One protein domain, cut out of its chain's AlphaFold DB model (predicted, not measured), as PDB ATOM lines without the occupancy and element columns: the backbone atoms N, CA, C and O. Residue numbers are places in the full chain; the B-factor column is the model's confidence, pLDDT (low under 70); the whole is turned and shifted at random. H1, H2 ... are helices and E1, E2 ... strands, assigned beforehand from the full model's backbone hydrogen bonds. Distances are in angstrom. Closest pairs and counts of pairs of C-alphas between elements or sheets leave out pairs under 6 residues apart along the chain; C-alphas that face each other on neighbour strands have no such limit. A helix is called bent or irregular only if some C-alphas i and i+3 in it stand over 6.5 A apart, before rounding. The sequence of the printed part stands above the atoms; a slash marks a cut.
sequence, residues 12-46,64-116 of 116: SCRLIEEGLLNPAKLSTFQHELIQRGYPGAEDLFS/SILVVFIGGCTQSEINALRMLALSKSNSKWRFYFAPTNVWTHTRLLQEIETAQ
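What this domain is: This is residues 12 to 46 and 64 to 116 of the 116 residues of the protein "Hypothetical protein" of Rotaria magnacalcarata (UniProt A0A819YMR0). A small ribbon of two parallel strands, E1 and E2, has helix H3 packed on one side of it, mostly along E2, with H1 side by side with H3. H2 folds back from H1 at the side away from the sheet, and residues 106 to 116, most of them in H4, stick out as an arm at one end. The printed part has 88 residues, with four named helices and two named strands in the order H1, H2, E1, H3, E2, H4; the class is mixed, helices and strands. It is loose, with a radius of gyration of the C-alphas of 15.1 A, and flat, spanning 45 by 33 by 16 A.

How they stand to each other: Begin at E1, residues 64 to 69, and E2, residues 92 to 99, parallel neighbours with 26 degrees between their directions. Look there for N 65 and O 94, 2.8 A apart, and N 98 and O 67, 2.9 A apart, both within hydrogen-bond range. Between them in the chain comes H3, residues 75 to 87; E1, H3 and E2 form a strand-helix-strand unit, two parallel neighbour strands with a helix between, and its crossover is right-handed. The closest C-alphas of H3 and E2 are those of Ala 85 and Trp 93, 5.2 A apart. H1, residues 12 to 21, touches H3 at a shallow tilt of 25 degrees, the same way; their closest C-alphas, Cys 13 and Glu 77, are 6.3 A apart. H2, residues 23 to 35, only just touches H1, with 3 pairs of C-alphas within 8 A, and only at the corner, with residues 25 to 26 alone; the closest C-alphas are those of Gly 19 and Leu 26, 6.1 A. These two run opposite ways at a tilt of 36 degrees, only just steep. H4, residues 105 to 114, touches no helix. In H1, H3 and H4 each O i to N i+4 pair is within hydrogen-bond range; in H2, 7 of 9 are.

Where its parts are: Find C-alpha 92 at (250.789, 194.364, 234.928); E2 runs 22.1 A from there to C-alpha 99, while E1 covers 16.4 A. H3 measures 18.1 A. H1 starts at C-alpha 12, (236.578, 180.289, 230.881), and measures 14.4 A. H2 measures 19.4 A and is only just irregular: C-alphas 24 and 27 are 6.9 A apart. H4, 14.4 A long, ends at C-alpha 114, (238.799, 155.462, 221.786).

The domain as a whole: The C-alphas farthest apart, of Asn 90 and Gln 116, are 49.0 A apart. Residues 47 to 63 are not printed, and C-alphas 46 and 64 across this cut are 16.0 A apart. Of the links printed whole, each is tight. Residues 73 to 74 pair with residues 102 to 103, parallel. Mean pLDDT of the printed part is 87.8; look for values under 70 at residues 89 to 91 and residue 116.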
ATOM      1  N   SER A  12     235.545 180.402 229.838       90.88
ATOM      2  CA  SER A  12     236.578 180.289 230.881       90.88
ATOM      3  C   SER A  12     237.443 181.549 231.028       90.88
ATOM      4  O   SER A  12     237.697 182.012 232.140       90.88
ATOM      5  N   CYS A  13     237.863 182.162 229.919       91.19
ATOM      6  CA  CYS A  13     238.633 183.405 229.931       91.19
ATOM      7  C   CYS A  13     237.799 184.579 230.441       91.19
ATOM      8  O   CYS A  13     238.324 185.424 231.166       91.19
ATOM      9  N   ARG A  14     236.501 184.615 230.109       88.00
ATOM     10  CA  ARG A  14     235.591 185.647 230.613       88.00
ATOM     11  C   ARG A  14     235.363 185.521 232.118       88.00
ATOM     12  O   ARG A  14     235.373 186.538 232.804       88.00
ATOM     13  N   LEU A  15     235.233 184.295 232.635       88.81
ATOM     14  CA  LEU A  15     235.156 184.035 234.079       88.81
ATOM     15  C   LEU A  15     236.370 184.597 234.817       88.81
ATOM     16  O   LEU A  15     236.232 185.303 235.816       88.81
ATOM     17  N   ILE A  16     237.564 184.305 234.301       90.38
ATOM     18  CA  ILE A  16     238.823 184.772 234.884       90.38
ATOM     19  C   ILE A  16     238.911 186.300 234.806       90.38
ATOM     20  O   ILE A  16     239.280 186.936 235.792       90.38
ATOM     21  N   GLU A  17     238.539 186.908 233.676       88.00
ATOM     22  CA  GLU A  17     238.514 188.369 233.527       88.00
ATOM     23  C   GLU A  17     237.592 189.030 234.566       88.00
ATOM     24  O   GLU A  17     238.020 189.966 235.246       88.00
ATOM     25  N   GLU A  18     236.362 188.535 234.740       86.12
ATOM     26  CA  GLU A  18     235.419 189.082 235.725       86.12
ATOM     27  C   GLU A  18     235.905 188.883 237.166       86.12
ATOM     28  O   GLU A  18     235.823 189.811 237.973       86.12
ATOM     29  N   GLY A  19     236.489 187.724 237.489       86.50
ATOM     30  CA  GLY A  19     237.063 187.464 238.813       86.50
ATOM     31  C   GLY A  19     238.241 188.381 239.162       86.50
ATOM     32  O   GLY A  19     238.408 188.768 240.323       86.50
ATOM     33  N   LEU A  20     239.040 188.770 238.164       85.31
ATOM     34  CA  LEU A  20     240.183 189.667 238.343       85.31
ATOM     35  C   LEU A  20     239.775 191.144 238.406       85.31
ATOM     36  O   LEU A  20     240.269 191.873 239.271       85.31
ATOM     37  N   LEU A  21     238.898 191.595 237.503       83.94
ATOM     38  CA  LEU A  21     238.516 193.009 237.378       83.94
ATOM     39  C   LEU A  21     237.403 193.414 238.340       83.94
ATOM     40  O   LEU A  21     237.441 194.509 238.898       83.94
ATOM     41  N   ASN A  22     236.412 192.549 238.523       84.12
ATOM     42  CA  ASN A  22     235.172 192.866 239.220       84.12
ATOM     43  C   ASN A  22     234.855 191.808 240.290       84.12
ATOM     44  O   ASN A  22     233.761 191.244 240.286       84.12
ATOM     45  N   PRO A  23     235.750 191.569 241.268       81.31
ATOM     46  CA  PRO A  23     235.537 190.560 242.313       81.31
ATOM     47  C   PRO A  23     234.216 190.762 243.074       81.31
ATOM     48  O   PRO A  23     233.578 189.799 243.477       81.31
ATOM     49  N   ALA A  24     233.769 192.015 243.230       83.31
ATOM     50  CA  ALA A  24     232.510 192.358 243.889       83.31
ATOM     51  C   ALA A  24     231.265 191.934 243.089       83.31
ATOM     52  O   ALA A  24     230.204 191.749 243.673       83.31
ATOM     53  N   LYS A  25     231.385 191.782 241.763       84.69
ATOM     54  CA  LYS A  25     230.302 191.311 240.886       84.69
ATOM     55  C   LYS A  25     230.291 189.792 240.730       84.69
ATOM     56  O   LYS A  25     229.353 189.261 240.143       84.69
ATOM     57  N   LEU A  26     231.302 189.095 241.257       84.69
ATOM     58  CA  LEU A  26     231.432 187.651 241.090       84.69
ATOM     59  C   LEU A  26     230.258 186.892 241.718       84.69
ATOM     60  O   LEU A  26     229.806 185.923 241.131       84.69
ATOM     61  N   SER A  27     229.705 187.365 242.841       85.19
ATOM     62  CA  SER A  27     228.528 186.755 243.482       85.19
ATOM     63  C   SER A  27     227.249 186.910 242.653       85.19
ATOM     64  O   SER A  27     226.457 185.977 242.539       85.19
ATOM     65  N   THR A  28     227.042 188.072 242.028       87.94
ATOM     66  CA  THR A  28     225.915 188.290 241.108       87.94
ATOM     67  C   THR A  28     226.041 187.390 239.887       87.94
ATOM     68  O   THR A  28     225.077 186.744 239.483       87.94
ATOM     69  N   PHE A  29     227.247 187.321 239.330       86.62
ATOM     70  CA  PHE A  29     227.541 186.487 238.180       86.62
ATOM     71  C   PHE A  29     227.412 184.989 238.514       86.62
ATOM     72  O   PHE A  29     226.818 184.234 237.753       86.62
ATOM     73  N   GLN A  30     227.864 184.568 239.697       89.00
ATOM     74  CA  GLN A  30     227.658 183.223 240.235       89.00
ATOM     75  C   GLN A  30     226.170 182.859 240.281       89.00
ATOM     76  O   GLN A  30     225.776 181.802 239.794       89.00
ATOM     77  N   HIS A  31     225.334 183.742 240.831       89.06
ATOM     78  CA  HIS A  31     223.894 183.510 240.916       89.06
ATOM     79  C   HIS A  31     223.249 183.349 239.531       89.06
ATOM     80  O   HIS A  31     222.407 182.474 239.340       89.06
ATOM     81  N   GLU A  32     223.678 184.141 238.545       89.94
ATOM     82  CA  GLU A  32     223.239 183.987 237.154       89.94
ATOM     83  C   GLU A  32     223.631 182.617 236.572       89.94
ATOM     84  O   GLU A  32     222.815 181.971 235.910       89.94
ATOM     85  N   LEU A  33     224.851 182.142 236.837       90.06
ATOM     86  CA  LEU A  33     225.300 180.824 236.384       90.06
ATOM     87  C   LEU A  33     224.502 179.679 237.018       90.06
ATOM     88  O   LEU A  33     224.126 178.743 236.311       90.06
ATOM     89  N   ILE A  34     224.194 179.782 238.313       91.44
ATOM     90  CA  ILE A  34     223.363 178.805 239.030       91.44
ATOM     91  C   ILE A  34     221.962 178.748 238.410       91.44
ATOM     92  O   ILE A  34     221.469 177.666 238.099       91.44
ATOM     93  N   GLN A  35     221.333 179.901 238.158       93.44
ATOM     94  CA  GLN A  35     220.004 179.960 237.535       93.44
ATOM     95  C   GLN A  35     219.973 179.361 236.125       93.44
ATOM     96  O   GLN A  35     218.950 178.828 235.699       93.44
ATOM     97  N   ARG A  36     221.091 179.442 235.401       92.25
ATOM     98  CA  ARG A  36     221.256 178.856 234.066       92.25
ATOM     99  C   ARG A  36     221.663 177.376 234.098       92.25
ATOM    100  O   ARG A  36     221.794 176.779 233.034       92.25
ATOM    101  N   GLY A  37     221.855 176.789 235.281       90.88
ATOM    102  CA  GLY A  37     222.213 175.381 235.446       90.88
ATOM    103  C   GLY A  37     223.655 175.050 235.057       90.88
ATOM    104  O   GLY A  37     223.924 173.926 234.637       90.88
ATOM    105  N   TYR A  38     224.585 176.009 235.155       89.12
ATOM    106  CA  TYR A  38     225.998 175.720 234.907       89.12
ATOM    107  C   TYR A  38     226.564 174.802 236.003       89.12
ATOM    108  O   TYR A  38     226.433 175.129 237.184       89.12
ATOM    109  N   PRO A  39     227.229 173.692 235.639       88.38
ATOM    110  CA  PRO A  39     227.827 172.785 236.612       88.38
ATOM    111  C   PRO A  39     228.904 173.479 237.451       88.38
ATOM    112  O   PRO A  39     229.748 174.186 236.895       88.38
ATOM    113  N   GLY A  40     228.900 173.248 238.767       85.62
ATOM    114  CA  GLY A  40     229.920 173.768 239.684       85.62
ATOM    115  C   GLY A  40     229.894 175.290 239.850       85.62
ATOM    116  O   GLY A  40     230.861 175.875 240.334       85.62
ATOM    117  N   ALA A  41     228.812 175.960 239.439       87.69
ATOM    118  CA  ALA A  41     228.664 177.400 239.627       87.69
ATOM    119  C   ALA A  41     228.636 177.771 241.119       87.69
ATOM    120  O   ALA A  41     229.149 178.819 241.510       87.69
ATOM    121  N   GLU A  42     228.104 176.896 241.968       85.81
ATOM    122  CA  GLU A  42     228.138 177.014 243.425       85.81
ATOM    123  C   GLU A  42     229.556 177.139 243.995       85.81
ATOM    124  O   GLU A  42     229.703 177.764 245.037       85.81
ATOM    125  N   ASP A  43     230.588 176.664 243.290       85.19
ATOM    126  CA  ASP A  43     231.985 176.703 243.738       85.19
ATOM    127  C   ASP A  43     232.750 177.967 243.294       85.19
ATOM    128  O   ASP A  43     233.952 178.118 243.547       85.19
ATOM    129  N   LEU A  44     232.076 178.910 242.625       83.00
ATOM    130  CA  LEU A  44     232.689 180.155 242.162       83.00
ATOM    131  C   LEU A  44     232.860 181.165 243.307       83.00
ATOM    132  O   LEU A  44     231.982 181.981 243.581       83.00
ATOM    133  N   PHE A  45     234.036 181.175 243.931       77.88
ATOM    134  CA  PHE A  45     234.338 182.072 245.050       77.88
ATOM    135  C   PHE A  45     235.572 182.949 244.808       77.88
ATOM    136  O   PHE A  45     236.542 182.547 244.168       77.88
ATOM    137  N   SER A  46     235.567 184.155 245.387       76.75
ATOM    138  CA  SER A  46     236.756 185.006 245.505       76.75
ATOM    139  C   SER A  46     237.074 185.210 246.978       76.75
ATOM    140  O   SER A  46     236.363 185.923 247.683       76.75
ATOM    141  N   SER A  64     251.252 188.548 239.774       88.69
ATOM    142  CA  SER A  64     251.356 187.168 239.292       88.69
ATOM    143  C   SER A  64     250.026 186.440 239.477       88.69
ATOM    144  O   SER A  64     249.457 186.461 240.566       88.69
ATOM    145  N   ILE A  65     249.547 185.776 238.426       90.88
ATOM    146  CA  ILE A  65     248.270 185.055 238.411       90.88
ATOM    147  C   ILE A  65     248.534 183.621 237.963       90.88
ATOM    148  O   ILE A  65     248.989 183.401 236.844       90.88
ATOM    149  N   LEU A  66     248.240 182.646 238.821       94.94
ATOM    150  CA  LEU A  66     248.261 181.231 238.460       94.94
ATOM    151  C   LEU A  66     246.860 180.804 238.019       94.94
ATOM    152  O   LEU A  66     245.909 180.919 238.787       94.94
ATOM    153  N   VAL A  67     246.745 180.292 236.798       95.31
ATOM    154  CA  VAL A  67     245.506 179.738 236.248       95.31
ATOM    155  C   VAL A  67     245.663 178.230 236.136       95.31
ATOM    156  O   VAL A  67     246.509 177.734 235.387       95.31
ATOM    157  N   VAL A  68     244.837 177.507 236.886       95.94
ATOM    158  CA  VAL A  68     244.791 176.046 236.881       95.94
ATOM    159  C   VAL A  68     243.571 175.613 236.077       95.94
ATOM    160  O   VAL A  68     242.451 175.995 236.405       95.94
ATOM    161  N   PHE A  69     243.791 174.820 235.030       95.19
ATOM    162  CA  PHE A  69     242.710 174.240 234.235       95.19
ATOM    163  C   PHE A  69     242.591 172.753 234.560       95.19
ATOM    164  O   PHE A  69     243.424 171.949 234.127       95.19
ATOM    165  N   ILE A  70     241.565 172.398 235.331       93.25
ATOM    166  CA  ILE A  70     241.224 171.012 235.656       93.25
ATOM    167  C   ILE A  70     240.361 170.446 234.530       93.25
ATOM    168  O   ILE A  70     239.388 171.071 234.123       93.25
ATOM    169  N   GLY A  71     240.743 169.283 234.006       90.56
ATOM    170  CA  GLY A  71     240.135 168.734 232.794       90.56
ATOM    171  C   GLY A  71     240.741 169.297 231.510       90.56
ATOM    172  O   GLY A  71     240.306 168.911 230.438       90.56
ATOM    173  N   GLY A  72     241.781 170.133 231.612       93.50
ATOM    174  CA  GLY A  72     242.583 170.660 230.511       93.50
ATOM    175  C   GLY A  72     242.060 171.955 229.891       93.50
ATOM    176  O   GLY A  72     241.007 172.467 230.257       93.50
ATOM    177  N   CYS A  73     242.838 172.518 228.969       94.94
ATOM    178  CA  CYS A  73     242.472 173.728 228.233       94.94
ATOM    179  C   CYS A  73     243.017 173.720 226.810       94.94
ATOM    180  O   CYS A  73     243.862 172.909 226.440       94.94
ATOM    181  N   THR A  74     242.540 174.650 226.001       94.69
ATOM    182  CA  THR A  74     242.985 174.876 224.632       94.69
ATOM    183  C   THR A  74     244.061 175.956 224.566       94.69
ATOM    184  O   THR A  74     244.134 176.873 225.391       94.69
ATOM    185  N   GLN A  75     244.874 175.915 223.508       92.56
ATOM    186  CA  GLN A  75     245.862 176.969 223.264       92.56
ATOM    187  C   GLN A  75     245.206 178.343 223.045       92.56
ATOM    188  O   GLN A  75     245.804 179.370 223.370       92.56
ATOM    189  N   SER A  76     243.972 178.374 222.536       91.38
ATOM    190  CA  SER A  76     243.215 179.610 222.354       91.38
ATOM    191  C   SER A  76     242.848 180.272 223.682       91.38
ATOM    192  O   SER A  76     242.935 181.493 223.778       91.38
ATOM    193  N   GLU A  77     242.518 179.499 224.721       93.56
ATOM    194  CA  GLU A  77     242.278 180.032 226.072       93.56
ATOM    195  C   GLU A  77     243.556 180.617 226.680       93.56
ATOM    196  O   GLU A  77     243.564 181.755 227.156       93.56
ATOM    197  N   ILE A  78     244.669 179.880 226.594       94.00
ATOM    198  CA  ILE A  78     245.982 180.354 227.059       94.00
ATOM    199  C   ILE A  78     246.349 181.668 226.363       94.00
ATOM    200  O   ILE A  78     246.765 182.637 227.004       94.00
ATOM    201  N   ASN A  79     246.196 181.715 225.041       91.56
ATOM    202  CA  ASN A  79     246.513 182.907 224.270       91.56
ATOM    203  C   ASN A  79     245.576 184.066 224.635       91.56
ATOM    204  O   ASN A  79     246.051 185.196 224.732       91.56
ATOM    205  N   ALA A  80     244.287 183.814 224.881       90.56
ATOM    206  CA  ALA A  80     243.322 184.868 225.195       90.56
ATOM    207  C   ALA A  80     243.665 185.552 226.516       90.56
ATOM    208  O   ALA A  80     243.668 186.778 226.595       90.56
ATOM    209  N   LEU A  81     244.079 184.781 227.520       90.88
ATOM    210  CA  LEU A  81     244.536 185.322 228.800       90.88
ATOM    211  C   LEU A  81     245.880 186.057 228.679       90.88
ATOM    212  O   LEU A  81     246.067 187.115 229.281       90.88
ATOM    213  N   ARG A  82     246.804 185.571 227.840       90.31
ATOM    214  CA  ARG A  82     248.034 186.319 227.514       90.31
ATOM    215  C   ARG A  82     247.715 187.660 226.857       90.31
ATOM    216  O   ARG A  82     248.307 188.672 227.213       90.31
ATOM    217  N   MET A  83     246.762 187.685 225.931       87.75
ATOM    218  CA  MET A  83     246.305 188.917 225.290       87.75
ATOM    219  C   MET A  83     245.580 189.852 226.256       87.75
ATOM    220  O   MET A  83     245.756 191.070 226.180       87.75
ATOM    221  N   LEU A  84     244.813 189.303 227.196       86.31
ATOM    222  CA  LEU A  84     244.182 190.071 228.263       86.31
ATOM    223  C   LEU A  84     245.232 190.825 229.094       86.31
ATOM    224  O   LEU A  84     245.065 192.019 229.333       86.31
ATOM    225  N   ALA A  85     246.347 190.177 229.450       86.06
ATOM    226  CA  ALA A  85     247.461 190.833 230.143       86.06
ATOM    227  C   ALA A  85     248.130 191.956 229.329       86.06
ATOM    228  O   ALA A  85     248.622 192.915 229.914       86.06
ATOM    229  N   LEU A  86     248.156 191.856 227.996       83.69
ATOM    230  CA  LEU A  86     248.776 192.863 227.123       83.69
ATOM    231  C   LEU A  86     247.853 194.051 226.818       83.69
ATOM    232  O   LEU A  86     248.316 195.176 226.659       83.69
ATOM    233  N   SER A  87     246.548 193.802 226.695       76.75
ATOM    234  CA  SER A  87     245.574 194.795 226.221       76.75
ATOM    235  C   SER A  87     245.164 195.828 227.273       76.75
ATOM    236  O   SER A  87     244.656 196.894 226.925       76.75
ATOM    237  N   LYS A  88     245.365 195.548 228.565       71.44
ATOM    238  CA  LYS A  88     244.924 196.430 229.652       71.44
ATOM    239  C   LYS A  88     246.086 197.304 230.139       71.44
ATOM    240  O   LYS A  88     246.883 196.887 230.970       71.44
ATOM    241  N   SER A  89     246.119 198.554 229.668       57.97
ATOM    242  CA  SER A  89     247.171 199.569 229.907       57.97
ATOM    243  C   SER A  89     247.605 199.792 231.369       57.97
ATOM    244  O   SER A  89     248.684 200.335 231.585       57.97
ATOM    245  N   ASN A  90     246.793 199.415 232.363       54.62
ATOM    246  CA  ASN A  90     247.052 199.679 233.787       54.62
ATOM    247  C   ASN A  90     247.265 198.414 234.640       54.62
ATOM    248  O   ASN A  90     247.572 198.535 235.825       54.62
ATOM    249  N   SER A  91     247.137 197.214 234.065       60.88
ATOM    250  CA  SER A  91     247.318 195.952 234.791       60.88
ATOM    251  C   SER A  91     248.581 195.250 234.321       60.88
ATOM    252  O   SER A  91     248.641 194.729 233.214       60.88
ATOM    253  N   LYS A  92     249.595 195.176 235.184       77.94
ATOM    254  CA  LYS A  92     250.789 194.364 234.928       77.94
ATOM    255  C   LYS A  92     250.526 192.911 235.339       77.94
ATOM    256  O   LYS A  92     251.092 192.418 236.306       77.94
ATOM    257  N   TRP A  93     249.615 192.229 234.656       87.88
ATOM    258  CA  TRP A  93     249.323 190.827 234.956       87.88
ATOM    259  C   TRP A  93     250.341 189.897 234.316       87.88
ATOM    260  O   TRP A  93     250.616 189.984 233.121       87.88
ATOM    261  N   ARG A  94     250.880 188.970 235.108       90.44
ATOM    262  CA  ARG A  94     251.730 187.887 234.619       90.44
ATOM    263  C   ARG A  94     251.039 186.557 234.868       90.44
ATOM    264  O   ARG A  94     251.003 186.077 235.998       90.44
ATOM    265  N   PHE A  95     250.501 185.974 233.803       92.44
ATOM    266  CA  PHE A  95     249.838 184.679 233.870       92.44
ATOM    267  C   PHE A  95     250.839 183.518 233.843       92.44
ATOM    268  O   PHE A  95     251.718 183.456 232.980       92.44
ATOM    269  N   TYR A  96     250.638 182.573 234.753       95.25
ATOM    270  CA  TYR A  96     251.235 181.244 234.777       95.25
ATOM    271  C   TYR A  96     250.112 180.228 234.580       95.25
ATOM    272  O   TYR A  96     249.055 180.355 235.192       95.25
ATOM    273  N   PHE A  97     250.325 179.232 233.726       96.31
ATOM    274  CA  PHE A  97     249.294 178.256 233.373       96.31
ATOM    275  C   PHE A  97     249.705 176.868 233.848       96.31
ATOM    276  O   PHE A  97     250.811 176.423 233.546       96.31
ATOM    277  N   ALA A  98     248.802 176.189 234.547       97.00
ATOM    278  CA  ALA A  98     248.956 174.806 234.981       97.00
ATOM    279  C   ALA A  98     247.742 173.978 234.523       97.00
ATOM    280  O   ALA A  98     246.839 173.706 235.318       97.00
ATOM    281  N   PRO A  99     247.651 173.638 233.225       95.81
ATOM    282  CA  PRO A  99     246.596 172.768 232.732       95.81
ATOM    283  C   PRO A  99     246.917 171.296 233.005       95.81
ATOM    284  O   PRO A  99     248.068 170.880 232.879       95.81
ATOM    285  N   THR A 100     245.899 170.489 233.314       96.00
ATOM    286  CA  THR A 100     246.072 169.028 233.413       96.00
ATOM    287  C   THR A 100     246.367 168.390 232.053       96.00
ATOM    288  O   THR A 100     247.110 167.418 231.982       96.00
ATOM    289  N   ASN A 101     245.807 168.940 230.971       94.00
ATOM    290  CA  ASN A 101     246.107 168.561 229.591       94.00
ATOM    291  C   ASN A 101     245.922 169.767 228.654       94.00
ATOM    292  O   ASN A 101     245.161 170.685 228.968       94.00
ATOM    293  N   VAL A 102     246.592 169.767 227.501       94.06
ATOM    294  CA  VAL A 102     246.374 170.767 226.445       94.06
ATOM    295  C   VAL A 102     245.627 170.122 225.281       94.06
ATOM    296  O   VAL A 102     246.181 169.313 224.524       94.06
ATOM    297  N   TRP A 103     244.363 170.512 225.139       93.88
ATOM    298  CA  TRP A 103     243.437 169.998 224.145       93.88
ATOM    299  C   TRP A 103     243.574 170.693 222.800       93.88
ATOM    300  O   TRP A 103     243.744 171.908 222.680       93.88
ATOM    301  N   THR A 104     243.410 169.880 221.767       90.88
ATOM    302  CA  THR A 104     243.114 170.301 220.399       90.88
ATOM    303  C   THR A 104     241.852 169.567 219.970       90.88
ATOM    304  O   THR A 104     241.530 168.527 220.548       90.88
ATOM    305  N   HIS A 105     241.136 170.079 218.965       86.88
ATOM    306  CA  HIS A 105     239.919 169.410 218.500       86.88
ATOM    307  C   HIS A 105     240.200 167.956 218.079       86.88
ATOM    308  O   HIS A 105     239.376 167.083 218.313       86.88
ATOM    309  N   THR A 106     241.371 167.687 217.490       91.00
ATOM    310  CA  THR A 106     241.761 166.348 217.033       91.00
ATOM    311  C   THR A 106     241.959 165.404 218.206       91.00
ATOM    312  O   THR A 106     241.371 164.333 218.209       91.00
ATOM    313  N   ARG A 107     242.727 165.817 219.222       88.56
ATOM    314  CA  ARG A 107     242.964 165.000 220.424       88.56
ATOM    315  C   ARG A 107     241.677 164.689 221.174       88.56
ATOM    316  O   ARG A 107     241.491 163.564 221.605       88.56
ATOM    317  N   LEU A 108     240.791 165.676 221.295       89.62
ATOM    318  CA  LEU A 108     239.511 165.492 221.969       89.62
ATOM    319  C   LEU A 108     238.642 164.464 221.235       89.62
ATOM    320  O   LEU A 108     238.111 163.559 221.865       89.62
ATOM    321  N   LEU A 109     238.518 164.578 219.908       92.69
ATOM    322  CA  LEU A 109     237.740 163.621 219.115       92.69
ATOM    323  C   LEU A 109     238.341 162.215 219.170       92.69
ATOM    324  O   LEU A 109     237.606 161.257 219.377       92.69
ATOM    325  N   GLN A 110     239.665 162.106 219.064       92.00
ATOM    326  CA  GLN A 110     240.368 160.828 219.175       92.00
ATOM    327  C   GLN A 110     240.112 160.151 220.522       92.00
ATOM    328  O   GLN A 110     239.835 158.958 220.554       92.00
ATOM    329  N   GLU A 111     240.163 160.893 221.629       91.25
ATOM    330  CA  GLU A 111     239.892 160.312 222.946       91.25
ATOM    331  C   GLU A 111     238.442 159.849 223.098       91.25
ATOM    332  O   GLU A 111     238.207 158.767 223.635       91.25
ATOM    333  N   ILE A 112     237.481 160.620 222.577       92.00
ATOM    334  CA  ILE A 112     236.067 160.222 222.565       92.00
ATOM    335  C   ILE A 112     235.869 158.950 221.734       92.00
ATOM    336  O   ILE A 112     235.171 158.048 222.186       92.00
ATOM    337  N   GLU A 113     236.492 158.854 220.558       94.00
ATOM    338  CA  GLU A 113     236.421 157.667 219.695       94.00
ATOM    339  C   GLU A 113     237.033 156.432 220.365       94.00
ATOM    340  O   GLU A 113     236.476 155.345 220.270       94.00
ATOM    341  N   THR A 114     238.154 156.582 221.077       91.50
ATOM    342  CA  THR A 114     238.799 155.462 221.786       91.50
ATOM    343  C   THR A 114     238.086 155.032 223.067       91.50
ATOM    344  O   THR A 114     238.388 153.964 223.594       91.50
ATOM    345  N   ALA A 115     237.188 155.865 223.600       83.38
ATOM    346  CA  ALA A 115     236.433 155.583 224.819       83.38
ATOM    347  C   ALA A 115     235.107 154.834 224.562       83.38
ATOM    348  O   ALA A 115     234.422 154.491 225.530       83.38
ATOM    349  N   GLN A 116     234.742 154.611 223.292       62.03
ATOM    350  CA  GLN A 116     233.587 153.811 222.857       62.03
ATOM    351  C   GLN A 116     233.959 152.340 222.659       62.03
ATOM    352  O   GLN A 116     233.101 151.492 222.996       62.03
TER     353      GLN A 116